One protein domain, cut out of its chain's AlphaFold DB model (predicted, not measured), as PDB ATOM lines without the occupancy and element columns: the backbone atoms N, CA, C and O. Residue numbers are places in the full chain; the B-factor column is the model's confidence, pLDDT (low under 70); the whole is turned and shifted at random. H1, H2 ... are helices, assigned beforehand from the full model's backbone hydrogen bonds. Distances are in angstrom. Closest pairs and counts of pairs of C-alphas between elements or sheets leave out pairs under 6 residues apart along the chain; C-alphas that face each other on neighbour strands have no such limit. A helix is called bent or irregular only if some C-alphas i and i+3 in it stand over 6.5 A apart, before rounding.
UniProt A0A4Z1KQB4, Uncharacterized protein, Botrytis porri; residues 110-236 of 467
ATOM      1  N   ASP A 110     174.705  61.077 162.397       80.06
ATOM      2  CA  ASP A 110     175.956  60.630 161.764       80.06
ATOM      3  C   ASP A 110     175.807  60.399 160.258       80.06
ATOM      4  O   ASP A 110     176.785  60.406 159.508       80.06
ATOM      5  N   ARG A 111     174.581  60.146 159.801       81.12
ATOM      6  CA  ARG A 111     174.285  60.033 158.379       81.12
ATOM      7  C   ARG A 111     174.262  61.415 157.753       81.12
ATOM      8  O   ARG A 111     175.003  61.625 156.807       81.12
ATOM      9  N   VAL A 112     173.519  62.367 158.317       82.69
ATOM     10  CA  VAL A 112     173.467  63.737 157.780       82.69
ATOM     11  C   VAL A 112     174.846  64.378 157.734       82.69
ATOM     12  O   VAL A 112     175.197  64.991 156.732       82.69
ATOM     13  N   ARG A 113     175.666  64.169 158.770       85.06
ATOM     14  CA  ARG A 113     177.055  64.631 158.774       85.06
ATOM     15  C   ARG A 113     177.848  64.075 157.590       85.06
ATOM     16  O   ARG A 113     178.544  64.833 156.927       85.06
ATOM     17  N   ARG A 114     177.726  62.772 157.315       83.69
ATOM     18  CA  ARG A 114     178.394  62.116 156.179       83.69
ATOM     19  C   ARG A 114     177.868  62.595 154.832       83.69
ATOM     20  O   ARG A 114     178.677  62.819 153.948       83.69
ATOM     21  N   GLU A 115     176.559  62.773 154.693       84.12
ATOM     22  CA  GLU A 115     175.943  63.288 153.463       84.12
ATOM     23  C   GLU A 115     176.417  64.719 153.162       84.12
ATOM     24  O   GLU A 115     176.746  65.033 152.026       84.12
ATOM     25  N   ILE A 116     176.526  65.580 154.182       84.94
ATOM     26  CA  ILE A 116     177.055  66.943 154.020       84.94
ATOM     27  C   ILE A 116     178.527  66.919 153.592       84.94
ATOM     28  O   ILE A 116     178.886  67.629 152.659       84.94
ATOM     29  N   ILE A 117     179.365  66.098 154.237       85.62
ATOM     30  CA  ILE A 117     180.785  65.959 153.868       85.62
ATOM     31  C   ILE A 117     180.913  65.427 152.438       85.62
ATOM     32  O   ILE A 117     181.608  66.023 151.629       85.62
ATOM     33  N   ALA A 118     180.182  64.364 152.099       84.12
ATOM     34  CA  ALA A 118     180.206  63.779 150.763       84.12
ATOM     35  C   ALA A 118     179.723  64.759 149.684       84.12
ATOM     36  O   ALA A 118     180.231  64.739 148.565       84.12
ATOM     37  N   TYR A 119     178.763  65.627 150.010       83.31
ATOM     38  CA  TYR A 119     178.324  66.684 149.107       83.31
ATOM     39  C   TYR A 119     179.391  67.774 148.931       83.31
ATOM     40  O   TYR A 119     179.636  68.191 147.805       83.31
ATOM     41  N   ILE A 120     180.067  68.192 150.007       83.69
ATOM     42  CA  ILE A 120     181.200  69.129 149.927       83.69
ATOM     43  C   ILE A 120     182.322  68.530 149.069       83.69
ATOM     44  O   ILE A 120     182.742  69.164 148.106       83.69
ATOM     45  N   ASP A 121     182.712  67.278 149.321       82.75
ATOM     46  CA  ASP A 121     183.719  66.570 148.521       82.75
ATOM     47  C   ASP A 121     183.300  66.492 147.041       82.75
ATOM     48  O   ASP A 121     184.122  66.619 146.132       82.75
ATOM     49  N   ALA A 122     182.012  66.274 146.757       77.94
ATOM     50  CA  ALA A 122     181.497  66.245 145.390       77.94
ATOM     51  C   ALA A 122     181.566  67.622 144.709       77.94
ATOM     52  O   ALA A 122     181.879  67.686 143.519       77.94
ATOM     53  N   LEU A 123     181.310  68.708 145.445       76.44
ATOM     54  CA  LEU A 123     181.455  70.079 144.950       76.44
ATOM     55  C   LEU A 123     182.924  70.429 144.675       76.44
ATOM     56  O   LEU A 123     183.224  70.965 143.609       76.44
ATOM     57  N   GLU A 124     183.835  70.059 145.576       77.38
ATOM     58  CA  GLU A 124     185.282  70.244 145.401       77.38
ATOM     59  C   GLU A 124     185.793  69.493 144.161       77.38
ATOM     60  O   GLU A 124     186.485  70.058 143.311       77.38
ATOM     61  N   ASN A 125     185.386  68.231 143.994       76.19
ATOM     62  CA  ASN A 125     185.754  67.417 142.832       76.19
ATOM     63  C   ASN A 125     185.159  67.939 141.516       76.19
ATOM     64  O   ASN A 125     185.728  67.711 140.449       76.19
ATOM     65  N   ALA A 126     184.021  68.631 141.579       66.25
ATOM     66  CA  ALA A 126     183.387  69.264 140.428       66.25
ATOM     67  C   ALA A 126     183.985  70.641 140.087       66.25
ATOM     68  O   ALA A 126     183.453  71.322 139.210       66.25
ATOM     69  N   SER A 127     185.078  71.058 140.745       64.50
ATOM     70  CA  SER A 127     185.687  72.389 140.601       64.50
ATOM     71  C   SER A 127     184.694  73.535 140.837       64.50
ATOM     72  O   SER A 127     184.718  74.546 140.137       64.50
ATOM     73  N   ALA A 128     183.781  73.360 141.798       65.00
ATOM     74  CA  ALA A 128     182.922  74.449 142.243       65.00
ATOM     75  C   ALA A 128     183.765  75.570 142.878       65.00
ATOM     76  O   ALA A 128     184.811  75.309 143.465       65.00
ATOM     77  N   ASP A 129     183.296  76.811 142.751       72.94
ATOM     78  CA  ASP A 129     183.916  77.985 143.372       72.94
ATOM     79  C   ASP A 129     183.980  77.840 144.907       72.94
ATOM     80  O   ASP A 129     183.002  77.401 145.521       72.94
ATOM     81  N   ASP A 130     185.101  78.224 145.525       73.75
ATOM     82  CA  ASP A 130     185.315  78.143 146.980       73.75
ATOM     83  C   ASP A 130     184.229  78.936 147.734       73.75
ATOM     84  O   ASP A 130     183.694  78.472 148.745       73.75
ATOM     85  N   ASP A 131     183.799  80.072 147.168       77.69
ATOM     86  CA  ASP A 131     182.713  80.901 147.706       77.69
ATOM     87  C   ASP A 131     181.383  80.123 147.821       77.69
ATOM     88  O   ASP A 131     180.573  80.379 148.718       77.69
ATOM     89  N   ARG A 132     181.147  79.125 146.953       70.88
ATOM     90  CA  ARG A 132     179.933  78.286 146.980       70.88
ATOM     91  C   ARG A 132     179.958  77.277 148.114       70.88
ATOM     92  O   ARG A 132     178.931  77.040 148.756       70.88
ATOM     93  N   ILE A 133     181.116  76.661 148.341       79.44
ATOM     94  CA  ILE A 133     181.306  75.721 149.446       79.44
ATOM     95  C   ILE A 133     181.115  76.476 150.763       79.44
ATOM     96  O   ILE A 133     180.353  76.028 151.626       79.44
ATOM     97  N   ASP A 134     181.691  77.673 150.867       82.06
ATOM     98  CA  ASP A 134     181.536  78.548 152.024       82.06
ATOM     99  C   ASP A 134     180.083  78.999 152.239       82.06
ATOM    100  O   ASP A 134     179.596  79.000 153.375       82.06
ATOM    101  N   GLU A 135     179.336  79.321 151.176       83.75
ATOM    102  CA  GLU A 135     177.920  79.676 151.302       83.75
ATOM    103  C   GLU A 135     177.081  78.499 151.823       83.75
ATOM    104  O   GLU A 135     176.250  78.675 152.727       83.75
ATOM    105  N   PHE A 136     177.307  77.291 151.296       83.25
ATOM    106  CA  PHE A 136     176.618  76.083 151.746       83.25
ATOM    107  C   PHE A 136     176.955  75.755 153.206       83.25
ATOM    108  O   PHE A 136     176.040  75.577 154.016       83.25
ATOM    109  N   ILE A 137     178.238  75.775 153.582       84.38
ATOM    110  CA  ILE A 137     178.673  75.610 154.977       84.38
ATOM    111  C   ILE A 137     178.018  76.678 155.860       84.38
ATOM    112  O   ILE A 137     177.495  76.368 156.931       84.38
ATOM    113  N   GLY A 138     177.953  77.927 155.397       84.44
ATOM    114  CA  GLY A 138     177.285  79.020 156.095       84.44
ATOM    115  C   GLY A 138     175.778  78.802 156.277       84.44
ATOM    116  O   GLY A 138     175.226  79.182 157.312       84.44
ATOM    117  N   ARG A 139     175.080  78.195 155.307       83.94
ATOM    118  CA  ARG A 139     173.662  77.800 155.443       83.94
ATOM    119  C   ARG A 139     173.497  76.698 156.491       83.94
ATOM    120  O   ARG A 139     172.640  76.824 157.364       83.94
ATOM    121  N   VAL A 140     174.354  75.679 156.463       85.75
ATOM    122  CA  VAL A 140     174.352  74.582 157.443       85.75
ATOM    123  C   VAL A 140     174.619  75.095 158.860       85.75
ATOM    124  O   VAL A 140     173.878  74.775 159.787       85.75
ATOM    125  N   VAL A 141     175.637  75.941 159.038       85.44
ATOM    126  CA  VAL A 141     175.982  76.531 160.339       85.44
ATOM    127  C   VAL A 141     174.836  77.387 160.878       85.44
ATOM    128  O   VAL A 141     174.522  77.292 162.062       85.44
ATOM    129  N   ARG A 142     174.178  78.193 160.031       85.44
ATOM    130  CA  ARG A 142     173.002  78.985 160.432       85.44
ATOM    131  C   ARG A 142     171.833  78.105 160.868       85.44
ATOM    132  O   ARG A 142     171.206  78.403 161.881       85.44
ATOM    133  N   GLN A 143     171.565  77.018 160.145       85.12
ATOM    134  CA  GLN A 143     170.498  76.086 160.505       85.12
ATOM    135  C   GLN A 143     170.774  75.423 161.859       85.12
ATOM    136  O   GLN A 143     169.908  75.417 162.730       85.12
ATOM    137  N   PHE A 144     172.007  74.959 162.081       83.38
ATOM    138  CA  PHE A 144     172.396  74.400 163.372       83.38
ATOM    139  C   PHE A 144     172.371  75.417 164.507       83.38
ATOM    140  O   PHE A 144     172.022  75.043 165.618       83.38
ATOM    141  N   GLN A 145     172.698  76.688 164.262       82.44
ATOM    142  CA  GLN A 145     172.545  77.741 165.272       82.44
ATOM    143  C   GLN A 145     171.079  77.928 165.673       82.44
ATOM    144  O   GLN A 145     170.777  78.038 166.856       82.44
ATOM    145  N   GLN A 146     170.162  77.913 164.705       83.12
ATOM    146  CA  GLN A 146     168.732  78.015 164.983       83.12
ATOM    147  C   GLN A 146     168.215  76.802 165.770       83.12
ATOM    148  O   GLN A 146     167.449  76.961 166.724       83.12
ATOM    149  N   ASP A 147     168.647  75.595 165.406       79.62
ATOM    150  CA  ASP A 147     168.314  74.384 166.159       79.62
ATOM    151  C   ASP A 147     168.950  74.411 167.562       79.62
ATOM    152  O   ASP A 147     168.296  74.059 168.535       79.62
ATOM    153  N   GLU A 148     170.173  74.925 167.700       78.56
ATOM    154  CA  GLU A 148     170.887  75.099 168.970       78.56
ATOM    155  C   GLU A 148     170.215  76.101 169.924       78.56
ATOM    156  O   GLU A 148     170.312  75.940 171.139       78.56
ATOM    157  N   GLU A 149     169.562  77.141 169.401       78.94
ATOM    158  CA  GLU A 149     168.827  78.140 170.191       78.94
ATOM    159  C   GLU A 149     167.416  77.685 170.580       78.94
ATOM    160  O   GLU A 149     166.856  78.171 171.562       78.94
ATOM    161  N   THR A 150     166.817  76.791 169.793       75.75
ATOM    162  CA  THR A 150     165.429  76.344 169.986       75.75
ATOM    163  C   THR A 150     165.322  74.998 170.686       75.75
ATOM    164  O   THR A 150     164.260  74.660 171.210       75.75
ATOM    165  N   PHE A 151     166.399  74.216 170.690       78.25
ATOM    166  CA  PHE A 151     166.436  72.910 171.314       78.25
ATOM    167  C   PHE A 151     166.748  73.020 172.802       78.25
ATOM    168  O   PHE A 151     167.884  73.271 173.196       78.25
ATOM    169  N   ASP A 152     165.736  72.746 173.618       77.62
ATOM    170  CA  ASP A 152     165.897  72.595 175.055       77.62
ATOM    171  C   ASP A 152     165.390  71.218 175.478       77.62
ATOM    172  O   ASP A 152     164.192  70.981 175.633       77.62
ATOM    173  N   PHE A 153     166.317  70.263 175.557       79.31
ATOM    174  CA  PHE A 153     166.014  68.960 176.129       79.31
ATOM    175  C   PHE A 153     166.046  69.082 177.645       79.31
ATOM    176  O   PHE A 153     167.117  69.263 178.232       79.31
ATOM    177  N   ASP A 154     164.873  68.956 178.258       75.69
ATOM    178  CA  ASP A 154     164.743  68.876 179.702       75.69
ATOM    179  C   ASP A 154     164.699  67.401 180.146       75.69
ATOM    180  O   ASP A 154     163.702  66.716 179.894       75.69
ATOM    181  N   PRO A 155     165.747  66.887 180.821       66.94
ATOM    182  CA  PRO A 155     165.758  65.527 181.358       66.94
ATOM    183  C   PRO A 155     164.736  65.312 182.493       66.94
ATOM    184  O   PRO A 155     164.566  64.174 182.942       66.94
ATOM    185  N   ASN A 156     164.084  66.380 182.971       66.50
ATOM    186  CA  ASN A 156     163.082  66.377 184.034       66.50
ATOM    187  C   ASN A 156     161.638  66.553 183.509       66.50
ATOM    188  O   ASN A 156     160.689  66.254 184.242       66.50
ATOM    189  N   ALA A 157     161.445  66.959 182.246       58.09
ATOM    190  CA  ALA A 157     160.132  67.129 181.618       58.09
ATOM    191  C   ALA A 157     159.506  65.775 181.216       58.09
ATOM    192  O   ALA A 157     159.493  65.381 180.057       58.09
ATOM    193  N   HIS A 158     158.946  65.090 182.213       48.56
ATOM    194  CA  HIS A 158     157.964  63.999 182.134       48.56
ATOM    195  C   HIS A 158     158.353  62.616 181.552       48.56
ATOM    196  O   HIS A 158     158.832  62.446 180.437       48.56
ATOM    197  N   SER A 159     157.905  61.598 182.307       40.53
ATOM    198  CA  SER A 159     157.398  60.298 181.832       40.53
ATOM    199  C   SER A 159     158.383  59.158 181.533       40.53
ATOM    200  O   SER A 159     158.207  58.402 180.583       40.53
ATOM    201  N   LEU A 160     159.307  58.894 182.446       38.91
ATOM    202  CA  LEU A 160     159.458  57.524 182.942       38.91
ATOM    203  C   LEU A 160     159.522  57.653 184.459       38.91
ATOM    204  O   LEU A 160     160.491  58.200 184.985       38.91
ATOM    205  N   ALA A 161     158.487  57.183 185.159       37.75
ATOM    206  CA  ALA A 161     158.583  56.840 186.575       37.75
ATOM    207  C   ALA A 161     159.564  55.660 186.694       37.75
ATOM    208  O   ALA A 161     159.192  54.508 186.860       37.75
ATOM    209  N   SER A 162     160.837  55.951 186.448       36.97
ATOM    210  CA  SER A 162     161.948  55.029 186.541       36.97
ATOM    211  C   SER A 162     162.409  55.091 187.986       36.97
ATOM    212  O   SER A 162     163.315  55.856 188.320       36.97
ATOM    213  N   GLU A 163     161.798  54.265 188.830       35.16
ATOM    214  CA  GLU A 163     162.352  53.832 190.119       35.16
ATOM    215  C   GLU A 163     163.574  52.915 189.898       35.16
ATOM    216  O   GLU A 163     163.696  51.841 190.473       35.16
ATOM    217  N   VAL A 164     164.503  53.326 189.032       38.88
ATOM    218  CA  VAL A 164     165.846  52.744 188.985       38.88
ATOM    219  C   VAL A 164     166.678  53.520 190.004       38.88
ATOM    220  O   VAL A 164     166.626  54.757 189.983       38.88
ATOM    221  N   PRO A 165     167.449  52.859 190.889       37.41
ATOM    222  CA  PRO A 165     168.286  53.544 191.864       37.41
ATOM    223  C   PRO A 165     169.280  54.445 191.130       37.41
ATOM    224  O   PRO A 165     170.220  53.985 190.482       37.41
ATOM    225  N   VAL A 166     169.044  55.752 191.195       41.84
ATOM    226  CA  VAL A 166     169.921  56.750 190.592       41.84
ATOM    227  C   VAL A 166     171.189  56.807 191.442       41.84
ATOM    228  O   VAL A 166     171.135  57.151 192.620       41.84
ATOM    229  N   TRP A 167     172.352  56.523 190.854       37.91
ATOM    230  CA  TRP A 167     173.660  56.759 191.490       37.91
ATOM    231  C   TRP A 167     174.052  58.259 191.495       37.91
ATOM    232  O   TRP A 167     175.227  58.609 191.545       37.91
ATOM    233  N   GLY A 168     173.065  59.162 191.475       44.31
ATOM    234  CA  GLY A 168     173.202  60.621 191.473       44.31
ATOM    235  C   GLY A 168     171.903  61.293 191.934       44.31
ATOM    236  O   GLY A 168     170.824  60.714 191.812       44.31
ATOM    237  N   ARG A 169     171.968  62.497 192.511       47.09
ATOM    238  CA  ARG A 169     170.750  63.196 192.951       47.09
ATOM    239  C   ARG A 169     169.982  63.684 191.722       47.09
ATOM    240  O   ARG A 169     170.571  64.236 190.801       47.09
ATOM    241  N   VAL A 170     168.659  63.507 191.710       51.50
ATOM    242  CA  VAL A 170     167.759  64.035 190.658       51.50
ATOM    243  C   VAL A 170     167.914  65.560 190.503       51.50
ATOM    244  O   VAL A 170     167.755  66.087 189.409       51.50
ATOM    245  N   GLU A 171     168.328  66.232 191.578       53.62
ATOM    246  CA  GLU A 171     168.642  67.664 191.668       53.62
ATOM    247  C   GLU A 171     169.868  68.102 190.833       53.62
ATOM    248  O   GLU A 171     170.012  69.290 190.563       53.62
ATOM    249  N   ASP A 172     170.728  67.175 190.385       58.50
ATOM    250  CA  ASP A 172     171.962  67.489 189.640       58.50
ATOM    251  C   ASP A 172     171.790  67.437 188.103       58.50
ATOM    252  O   ASP A 172     172.756  67.645 187.356       58.50
ATOM    253  N   ARG A 173     170.580  67.132 187.606       71.00
ATOM    254  CA  ARG A 173     170.282  66.988 186.170       71.00
ATOM    255  C   ARG A 173     170.002  68.341 185.528       71.00
ATOM    256  O   ARG A 173     169.003  68.978 185.843       71.00
ATOM    257  N   LYS A 174     170.854  68.731 184.584       77.38
ATOM    258  CA  LYS A 174     170.754  70.008 183.868       77.38
ATOM    259  C   LYS A 174     170.110  69.826 182.503       77.38
ATOM    260  O   LYS A 174     170.420  68.862 181.789       77.38
ATOM    261  N   THR A 175     169.263  70.775 182.122       81.50
ATOM    262  CA  THR A 175     168.766  70.882 180.744       81.50
ATOM    263  C   THR A 175     169.929  71.060 179.767       81.50
ATOM    264  O   THR A 175     171.047  71.433 180.152       81.50
ATOM    265  N   PHE A 176     169.694  70.783 178.482       82.81
ATOM    266  CA  PHE A 176     170.714  70.997 177.453       82.81
ATOM    267  C   PHE A 176     171.213  72.449 177.457       82.81
ATOM    268  O   PHE A 176     172.423  72.680 177.389       82.81
ATOM    269  N   CYS A 177     170.306  73.420 177.601       81.69
ATOM    270  CA  CYS A 177     170.659  74.836 177.616       81.69
ATOM    271  C   CYS A 177     171.477  75.228 178.852       81.69
ATOM    272  O   CYS A 177     172.486  75.923 178.717       81.69
ATOM    273  N   GLU A 178     171.100  74.752 180.041       83.25
ATOM    274  CA  GLU A 178     171.832  75.021 181.287       83.25
ATOM    275  C   GLU A 178     173.240  74.425 181.258       83.25
ATOM    276  O   GLU A 178     174.224  75.128 181.498       83.25
ATOM    277  N   TRP A 179     173.360  73.144 180.892       87.00
ATOM    278  CA  TRP A 179     174.659  72.484 180.785       87.00
ATOM    279  C   TRP A 179     175.550  73.161 179.738       87.00
ATOM    280  O   TRP A 179     176.753  73.346 179.953       87.00
ATOM    281  N   LYS A 180     174.968  73.563 178.603       85.44
ATOM    282  CA  LYS A 180     175.695  74.263 177.544       85.44
ATOM    283  C   LYS A 180     176.188  75.625 178.023       85.44
ATOM    284  O   LYS A 180     177.331  75.966 177.729       85.44
ATOM    285  N   HIS A 181     175.367  76.383 178.753       84.94
ATOM    286  CA  HIS A 181     175.747  77.698 179.273       84.94
ATOM    287  C   HIS A 181     176.922  77.608 180.257       84.94
ATOM    288  O   HIS A 181     177.869  78.391 180.186       84.94
ATOM    289  N   GLU A 182     176.938  76.592 181.118       84.12
ATOM    290  CA  GLU A 182     178.055  76.353 182.039       84.12
ATOM    291  C   GLU A 182     179.357  75.973 181.322       84.12
ATOM    292  O   GLU A 182     180.448  76.360 181.746       84.12
ATOM    293  N   ASN A 183     179.248  75.250 180.206       82.38
ATOM    294  CA  ASN A 183     180.384  74.808 179.399       82.38
ATOM    295  C   ASN A 183     180.695  75.754 178.227       82.38
ATOM    296  O   ASN A 183     181.563  75.467 177.401       82.38
ATOM    297  N   GLU A 184     180.047  76.918 178.162       81.31
ATOM    298  CA  GLU A 184     180.113  77.832 177.021       81.31
ATOM    299  C   GLU A 184     181.539  78.329 176.751       81.31
ATOM    300  O   GLU A 184     181.949  78.493 175.600       81.31
ATOM    301  N   GLN A 185     182.352  78.488 177.802       78.81
ATOM    302  CA  GLN A 185     183.767  78.847 177.666       78.81
ATOM    303  C   GLN A 185     184.580  77.793 176.899       78.81
ATOM    304  O   GLN A 185     185.443  78.165 176.102       78.81
ATOM    305  N   SER A 186     184.267  76.508 177.076       78.19
ATOM    306  CA  SER A 186     184.895  75.389 176.362       78.19
ATOM    307  C   SER A 186     184.485  75.347 174.884       78.19
ATOM    308  O   SER A 186     185.231  74.838 174.047       78.19
ATOM    309  N   PHE A 187     183.333  75.934 174.539       80.88
ATOM    310  CA  PHE A 187     182.788  75.945 173.178       80.88
ATOM    311  C   PHE A 187     183.142  77.182 172.356       80.88
ATOM    312  O   PHE A 187     183.032  77.131 171.133       80.88
ATOM    313  N   LYS A 188     183.654  78.258 172.966       77.50
ATOM    314  CA  LYS A 188     184.054  79.481 172.239       77.50
ATOM    315  C   LYS A 188     185.032  79.216 171.091       77.50
ATOM    316  O   LYS A 188     184.946  79.860 170.051       77.50
ATOM    317  N   ILE A 189     185.933  78.247 171.260       80.25
ATOM    318  CA  ILE A 189     186.939  77.853 170.254       80.25
ATOM    319  C   ILE A 189     186.300  77.116 169.059       80.25
ATOM    320  O   ILE A 189     186.899  77.005 167.986       80.25
ATOM    321  N   LEU A 190     185.082  76.601 169.230       76.56
ATOM    322  CA  LEU A 190     184.321  75.903 168.198       76.56
ATOM    323  C   LEU A 190     183.386  76.838 167.419       76.56
ATOM    324  O   LEU A 190     182.761  76.398 166.459       76.56
ATOM    325  N   ASN A 191     183.279  78.117 167.789       76.12
ATOM    326  CA  ASN A 191     182.412  79.062 167.088       76.12
ATOM    327  C   ASN A 191     182.769  79.152 165.597       76.12
ATOM    328  O   ASN A 191     183.933  79.301 165.235       76.12
ATOM    329  N   GLY A 192     181.750  79.047 164.738       70.19
ATOM    330  CA  GLY A 192     181.905  79.073 163.280       70.19
ATOM    331  C   GLY A 192     182.387  77.761 162.653       70.19
ATOM    332  O   GLY A 192     182.463  77.684 161.435       70.19
ATOM    333  N   LYS A 193     182.686  76.719 163.442       79.44
ATOM    334  CA  LYS A 193     183.079  75.411 162.900       79.44
ATOM    335  C   LYS A 193     181.857  74.551 162.596       79.44
ATOM    336  O   LYS A 193     180.974  74.422 163.440       79.44
ATOM    337  N   PHE A 194     181.877  73.880 161.445       76.12
ATOM    338  CA  PHE A 194     180.864  72.896 161.046       76.12
ATOM    339  C   PHE A 194     180.637  71.812 162.117       76.12
ATOM    340  O   PHE A 194     179.505  71.512 162.486       76.12
ATOM    341  N   ASP A 195     181.717  71.297 162.709       79.12
ATOM    342  CA  ASP A 195     181.655  70.228 163.712       79.12
ATOM    343  C   ASP A 195     181.190  70.673 165.108       79.12
ATOM    344  O   ASP A 195     181.055  69.841 166.012       79.12
ATOM    345  N   ARG A 196     180.954  71.974 165.323       84.50
ATOM    346  CA  ARG A 196     180.601  72.523 166.638       84.50
ATOM    347  C   ARG A 196     179.383  71.829 167.230       84.50
ATOM    348  O   ARG A 196     179.460  71.339 168.352       84.50
ATOM    349  N   TRP A 197     178.287  71.788 166.479       82.50
ATOM    350  CA  TRP A 197     177.020  71.245 166.957       82.50
ATOM    351  C   TRP A 197     177.149  69.773 167.355       82.50
ATOM    352  O   TRP A 197     176.857  69.407 168.493       82.50
ATOM    353  N   TYR A 198     177.727  68.962 166.466       83.00
ATOM    354  CA  TYR A 198     178.018  67.550 166.715       83.00
ATOM    355  C   TYR A 198     178.914  67.351 167.947       83.00
ATOM    356  O   TYR A 198     178.764  66.385 168.697       83.00
ATOM    357  N   THR A 199     179.859  68.264 168.187       84.19
ATOM    358  CA  THR A 199     180.748  68.209 169.353       84.19
ATOM    359  C   THR A 199     180.000  68.523 170.649       84.19
ATOM    360  O   THR A 199     180.151  67.785 171.622       84.19
ATOM    361  N   ILE A 200     179.177  69.577 170.661       84.81
ATOM    362  CA  ILE A 200     178.376  69.987 171.828       84.81
ATOM    363  C   ILE A 200     177.390  68.876 172.204       84.81
ATOM    364  O   ILE A 200     177.352  68.445 173.356       84.81
ATOM    365  N   ILE A 201     176.655  68.344 171.223       84.19
ATOM    366  CA  ILE A 201     175.695  67.254 171.424       84.19
ATOM    367  C   ILE A 201     176.365  65.995 171.973       84.19
ATOM    368  O   ILE A 201     175.860  65.387 172.917       84.19
ATOM    369  N   ASN A 202     177.508  65.589 171.413       84.88
ATOM    370  CA  ASN A 202     178.202  64.392 171.883       84.88
ATOM    371  C   ASN A 202     178.738  64.553 173.310       84.88
ATOM    372  O   ASN A 202     178.749  63.586 174.070       84.88
ATOM    373  N   GLN A 203     179.174  65.754 173.688       84.56
ATOM    374  CA  GLN A 203     179.599  66.028 175.059       84.56
ATOM    375  C   GLN A 203     178.417  66.031 176.036       84.56
ATOM    376  O   GLN A 203     178.532  65.436 177.106       84.56
ATOM    377  N   TYR A 204     177.264  66.585 175.649       84.44
ATOM    378  CA  TYR A 204     176.060  66.511 176.479       84.44
ATOM    379  C   TYR A 204     175.552  65.073 176.628       84.44
ATOM    380  O   TYR A 204     175.199  64.649 177.725       84.44
ATOM    381  N   ARG A 205     175.604  64.264 175.561       82.38
ATOM    382  CA  ARG A 205     175.287  62.831 175.639       82.38
ATOM    383  C   ARG A 205     176.198  62.100 176.627       82.38
ATOM    384  O   ARG A 205     175.706  61.263 177.373       82.38
ATOM    385  N   LYS A 206     177.505  62.394 176.647       82.50
ATOM    386  CA  LYS A 206     178.440  61.804 177.625       82.50
ATOM    387  C   LYS A 206     178.063  62.178 179.057       82.50
ATOM    388  O   LYS A 206     177.973  61.291 179.894       82.50
ATOM    389  N   TYR A 207     177.749  63.451 179.298       83.44
ATOM    390  CA  TYR A 207     177.226  63.910 180.586       83.44
ATOM    391  C   TYR A 207     175.938  63.162 180.980       83.44
ATOM    392  O   TYR A 207     175.829  62.664 182.097       83.44
ATOM    393  N   LEU A 208     174.991  62.992 180.051       75.75
ATOM    394  CA  LEU A 208     173.771  62.227 180.315       75.75
ATOM    395  C   LEU A 208     174.037  60.738 180.557       75.75
ATOM    396  O   LEU A 208     173.330  60.140 181.351       75.75
ATOM    397  N   ILE A 209     175.036  60.119 179.928       75.94
ATOM    398  CA  ILE A 209     175.401  58.722 180.225       75.94
ATOM    399  C   ILE A 209     175.922  58.594 181.663       75.94
ATOM    400  O   ILE A 209     175.620  57.612 182.330       75.94
ATOM    401  N   GLU A 210     176.671  59.583 182.150       72.06
ATOM    402  CA  GLU A 210     177.221  59.579 183.509       72.06
ATOM    403  C   GLU A 210     176.150  59.838 184.583       72.06
ATOM    404  O   GLU A 210     176.219  59.261 185.665       72.06
ATOM    405  N   VAL A 211     175.149  60.678 184.289       69.44
ATOM    406  CA  VAL A 211     174.158  61.143 185.282       69.44
ATOM    407  C   VAL A 211     172.780  60.476 185.134       69.44
ATOM    408  O   VAL A 211     172.071  60.286 186.125       69.44
ATOM    409  N   ALA A 212     172.364  60.124 183.914       66.88
ATOM    410  CA  ALA A 212     171.040  59.576 183.597       66.88
ATOM    411  C   ALA A 212     171.011  58.762 182.270       66.88
ATOM    412  O   ALA A 212     170.488  59.240 181.255       66.88
ATOM    413  N   PRO A 213     171.500  57.505 182.256       65.56
ATOM    414  CA  PRO A 213     171.605  56.680 181.041       65.56
ATOM    415  C   PRO A 213     170.293  56.510 180.249       65.56
ATOM    416  O   PRO A 213     170.292  56.533 179.017       65.56
ATOM    417  N   ALA A 214     169.153  56.394 180.939       63.09
ATOM    418  CA  ALA A 214     167.836  56.306 180.302       63.09
ATOM    419  C   ALA A 214     167.486  57.589 179.518       63.09
ATOM    420  O   ALA A 214     166.985  57.526 178.394       63.09
ATOM    421  N   GLN A 215     167.843  58.756 180.065       68.12
ATOM    422  CA  GLN A 215     167.642  60.052 179.414       68.12
ATOM    423  C   GLN A 215     168.605  60.258 178.239       68.12
ATOM    424  O   GLN A 215     168.231  60.881 177.250       68.12
ATOM    425  N   ALA A 216     169.802  59.658 178.267       68.38
ATOM    426  CA  ALA A 216     170.715  59.663 177.119       68.38
ATOM    427  C   ALA A 216     170.119  58.965 175.875       68.38
ATOM    428  O   ALA A 216     170.426  59.332 174.734       68.38
ATOM    429  N   THR A 217     169.242  57.978 176.081       65.00
ATOM    430  CA  THR A 217     168.541  57.275 174.995       65.00
ATOM    431  C   THR A 217     167.430  58.144 174.400       65.00
ATOM    432  O   THR A 217     167.375  58.310 173.181       65.00
ATOM    433  N   LEU A 218     166.610  58.783 175.242       67.25
ATOM    434  CA  LEU A 218     165.585  59.741 174.803       67.25
ATOM    435  C   LEU A 218     166.205  60.948 174.088       67.25
ATOM    436  O   LEU A 218     165.749  61.348 173.017       67.25
ATOM    437  N   PHE A 219     167.319  61.449 174.613       76.81
ATOM    438  CA  PHE A 219     168.116  62.490 173.978       76.81
ATOM    439  C   PHE A 219     168.586  62.088 172.568       76.81
ATOM    440  O   PHE A 219     168.530  62.890 171.636       76.81
ATOM    441  N   SER A 220     168.992  60.829 172.377       72.31
ATOM    442  CA  SER A 220     169.437  60.317 171.072       72.31
ATOM    443  C   SER A 220     168.302  60.258 170.038       72.31
ATOM    444  O   SER A 220     168.544  60.480 168.851       72.31
ATOM    445  N   ILE A 221     167.064  60.009 170.475       69.19
ATOM    446  CA  ILE A 221     165.869  60.055 169.618       69.19
ATOM    447  C   ILE A 221     165.566  61.506 169.221       69.19
ATOM    448  O   ILE A 221     165.426  61.802 168.034       69.19
ATOM    449  N   SER A 222     165.558  62.427 170.188       73.75
ATOM    450  CA  SER A 222     165.348  63.862 169.947       73.75
ATOM    451  C   SER A 222     166.392  64.454 168.992       73.75
ATOM    452  O   SER A 222     166.059  65.242 168.106       73.75
ATOM    453  N   ARG A 223     167.644  64.004 169.096       77.94
ATOM    454  CA  ARG A 223     168.746  64.354 168.188       77.94
ATOM    455  C   ARG A 223     168.501  63.909 166.745       77.94
ATOM    456  O   ARG A 223     168.767  64.673 165.820       77.94
ATOM    457  N   ASN A 224     167.968  62.705 166.531       76.69
ATOM    458  CA  ASN A 224     167.631  62.231 165.183       76.69
ATOM    459  C   ASN A 224     166.484  63.048 164.569       76.69
ATOM    460  O   ASN A 224     166.488  63.312 163.370       76.69
ATOM    461  N   THR A 225     165.546  63.532 165.384       74.69
ATOM    462  CA  THR A 225     164.497  64.456 164.925       74.69
ATOM    463  C   THR A 225     165.073  65.794 164.451       74.69
ATOM    464  O   THR A 225     164.605  66.340 163.454       74.69
ATOM    465  N   ILE A 226     166.103  66.326 165.121       77.12
ATOM    466  CA  ILE A 226     166.823  67.531 164.668       77.12
ATOM    467  C   ILE A 226     167.556  67.251 163.355       77.12
ATOM    468  O   ILE A 226     167.410  68.007 162.400       77.12
ATOM    469  N   ALA A 227     168.280  66.131 163.271       77.38
ATOM    470  CA  ALA A 227     168.980  65.731 162.052       77.38
ATOM    471  C   ALA A 227     168.021  65.602 160.855       77.38
ATOM    472  O   ALA A 227     168.311  66.096 159.767       77.38
ATOM    473  N   ALA A 228     166.844  65.006 161.069       75.00
ATOM    474  CA  ALA A 228     165.802  64.901 160.056       75.00
ATOM    475  C   ALA A 228     165.228  66.270 159.650       75.00
ATOM    476  O   ALA A 228     164.997  66.497 158.464       75.00
ATOM    477  N   ARG A 229     165.012  67.192 160.601       75.50
ATOM    478  CA  ARG A 229     164.566  68.566 160.303       75.50
ATOM    479  C   ARG A 229     165.602  69.323 159.482       75.50
ATOM    480  O   ARG A 229     165.256  69.852 158.432       75.50
ATOM    481  N   MET A 230     166.867  69.297 159.893       79.81
ATOM    482  CA  MET A 230     167.942  69.940 159.144       79.81
ATOM    483  C   MET A 230     168.056  69.376 157.725       79.81
ATOM    484  O   MET A 230     168.139  70.139 156.768       79.81
ATOM    485  N   PHE A 231     168.025  68.051 157.579       80.06
ATOM    486  CA  PHE A 231     168.076  67.402 156.273       80.06
ATOM    487  C   PHE A 231     166.931  67.863 155.360       80.06
ATOM    488  O   PHE A 231     167.177  68.198 154.206       80.06
ATOM    489  N   ARG A 232     165.701  67.959 155.880       75.75
ATOM    490  CA  ARG A 232     164.546  68.480 155.129       75.75
ATOM    491  C   ARG A 232     164.740  69.929 154.694       75.75
ATOM    492  O   ARG A 232     164.520  70.238 153.525       75.75
ATOM    493  N   THR A 233     165.199  70.788 155.606       78.94
ATOM    494  CA  THR A 233     165.463  72.199 155.305       78.94
ATOM    495  C   THR A 233     166.528  72.348 154.220       78.94
ATOM    496  O   THR A 233     166.322  73.089 153.262       78.94
ATOM    497  N   LEU A 234     167.636  71.607 154.320       80.88
ATOM    498  CA  LEU A 234     168.700  71.615 153.310       80.88
ATOM    499  C   LEU A 234     168.237  71.025 151.973       80.88
ATOM    500  O   LEU A 234     168.683  71.471 150.921       80.88
ATOM    501  N   ALA A 235     167.330  70.048 152.001       77.06
ATOM    502  CA  ALA A 235     166.765  69.432 150.808       77.06
ATOM    503  C   ALA A 235     165.636  70.253 150.154       77.06
ATOM    504  O   ALA A 235     165.036  69.786 149.186       77.06
ATOM    505  N   GLY A 236     165.299  71.439 150.683       69.25
ATOM    506  CA  GLY A 236     164.195  72.262 150.177       69.25
ATOM    507  C   GLY A 236     162.815  71.614 150.344       69.25
ATOM    508  O   GLY A 236     161.862  71.994 149.668       69.25
TER     509      GLY A 236
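What this domain is: This is residues 110 to 236 of the 467 residues of an uncharacterized protein of Botrytis porri (UniProt A0A4Z1KQB4). Picture a drawn-out rod made of two helical hairpins, H1 with H2 at one end and H5 with H6 at the other, which overlap along part of their length as a loose bundle of four helices. The short H3 packs across the side of H5 with H4 following it, and residues 151 to 175, with no named element, form a long loop at the end of the rod where H5 turns into H6. The printed part has 127 residues, with six named helices in the order H1 to H6 and no named strand, and the class is all helix. It is only just loose, close to compact, with a radius of gyration of the C-alphas of 17.0 A and spans of 57 by 28 by 20 A.

How they stand to each other: Begin with the longest helix, H6, residues 213 to 234. Its residues 215 to 220 touch the hub, H5, residues 196 to 211, and form a hairpin with it: the closest C-alphas, Leu 208 and Ala 216, are 5.1 A apart, at a shallow tilt of 17 degrees, opposite ways. Further along, residues 226 to 234 of H6 touch H2, residues 130 to 150, at a steep tilt of 44 degrees, with the closest C-alphas, Gln 143 and Met 230, 6.8 A apart. H1, residues 110 to 125, only just touches H2, with 3 pairs of C-alphas within 8 A, the closest being Ile 120 and Ile 133 at 6.6 A; the two are a hairpin. H1 and H5 are apart. Look next at H3, residues 176 to 182, which touches H5 about perpendicular, at 84 degrees, with the C-alphas of Phe 176 and Tyr 204 closest at 7.0 A. H4, residues 184 to 190, only just touches H5, with 3 pairs within 8 A, and the closest C-alphas, Leu 190 and Arg 196, are 5.3 A apart; the two are a hairpin. Every O i to N i+4 pair is within hydrogen-bond range in H1, H2, H3, H5 and H6, but in H4 1 of 3 is, beside 2 of 4 O i to N i+3 pairs.

Where its parts are: Find C-alpha 110 at (175.956, 60.630, 161.764); from there H1 runs 22.4 A to residue 125. H2 covers 30.5 A, ending at C-alpha 150 at (165.429, 76.344, 169.986). H3 and H4 follow; H4 is irregular, but only just, with C-alphas 186 and 189 6.9 A apart. H5 measures 22.8 A, and H6 runs 31.6 A to C-alpha 234 at (168.700, 71.615, 153.310).

The domain as a whole: The C-alphas of Ser 127 and Glu 163 are the two farthest apart, at 57.8 A. The printed part has no cut. The link from H2 to H3, 25 residues, is long, and the other links are tight. Mean pLDDT of the printed part is 74.0; look for values under 70 at residues 126 to 128, 155 to 172, 211 to 218, 221 and 236.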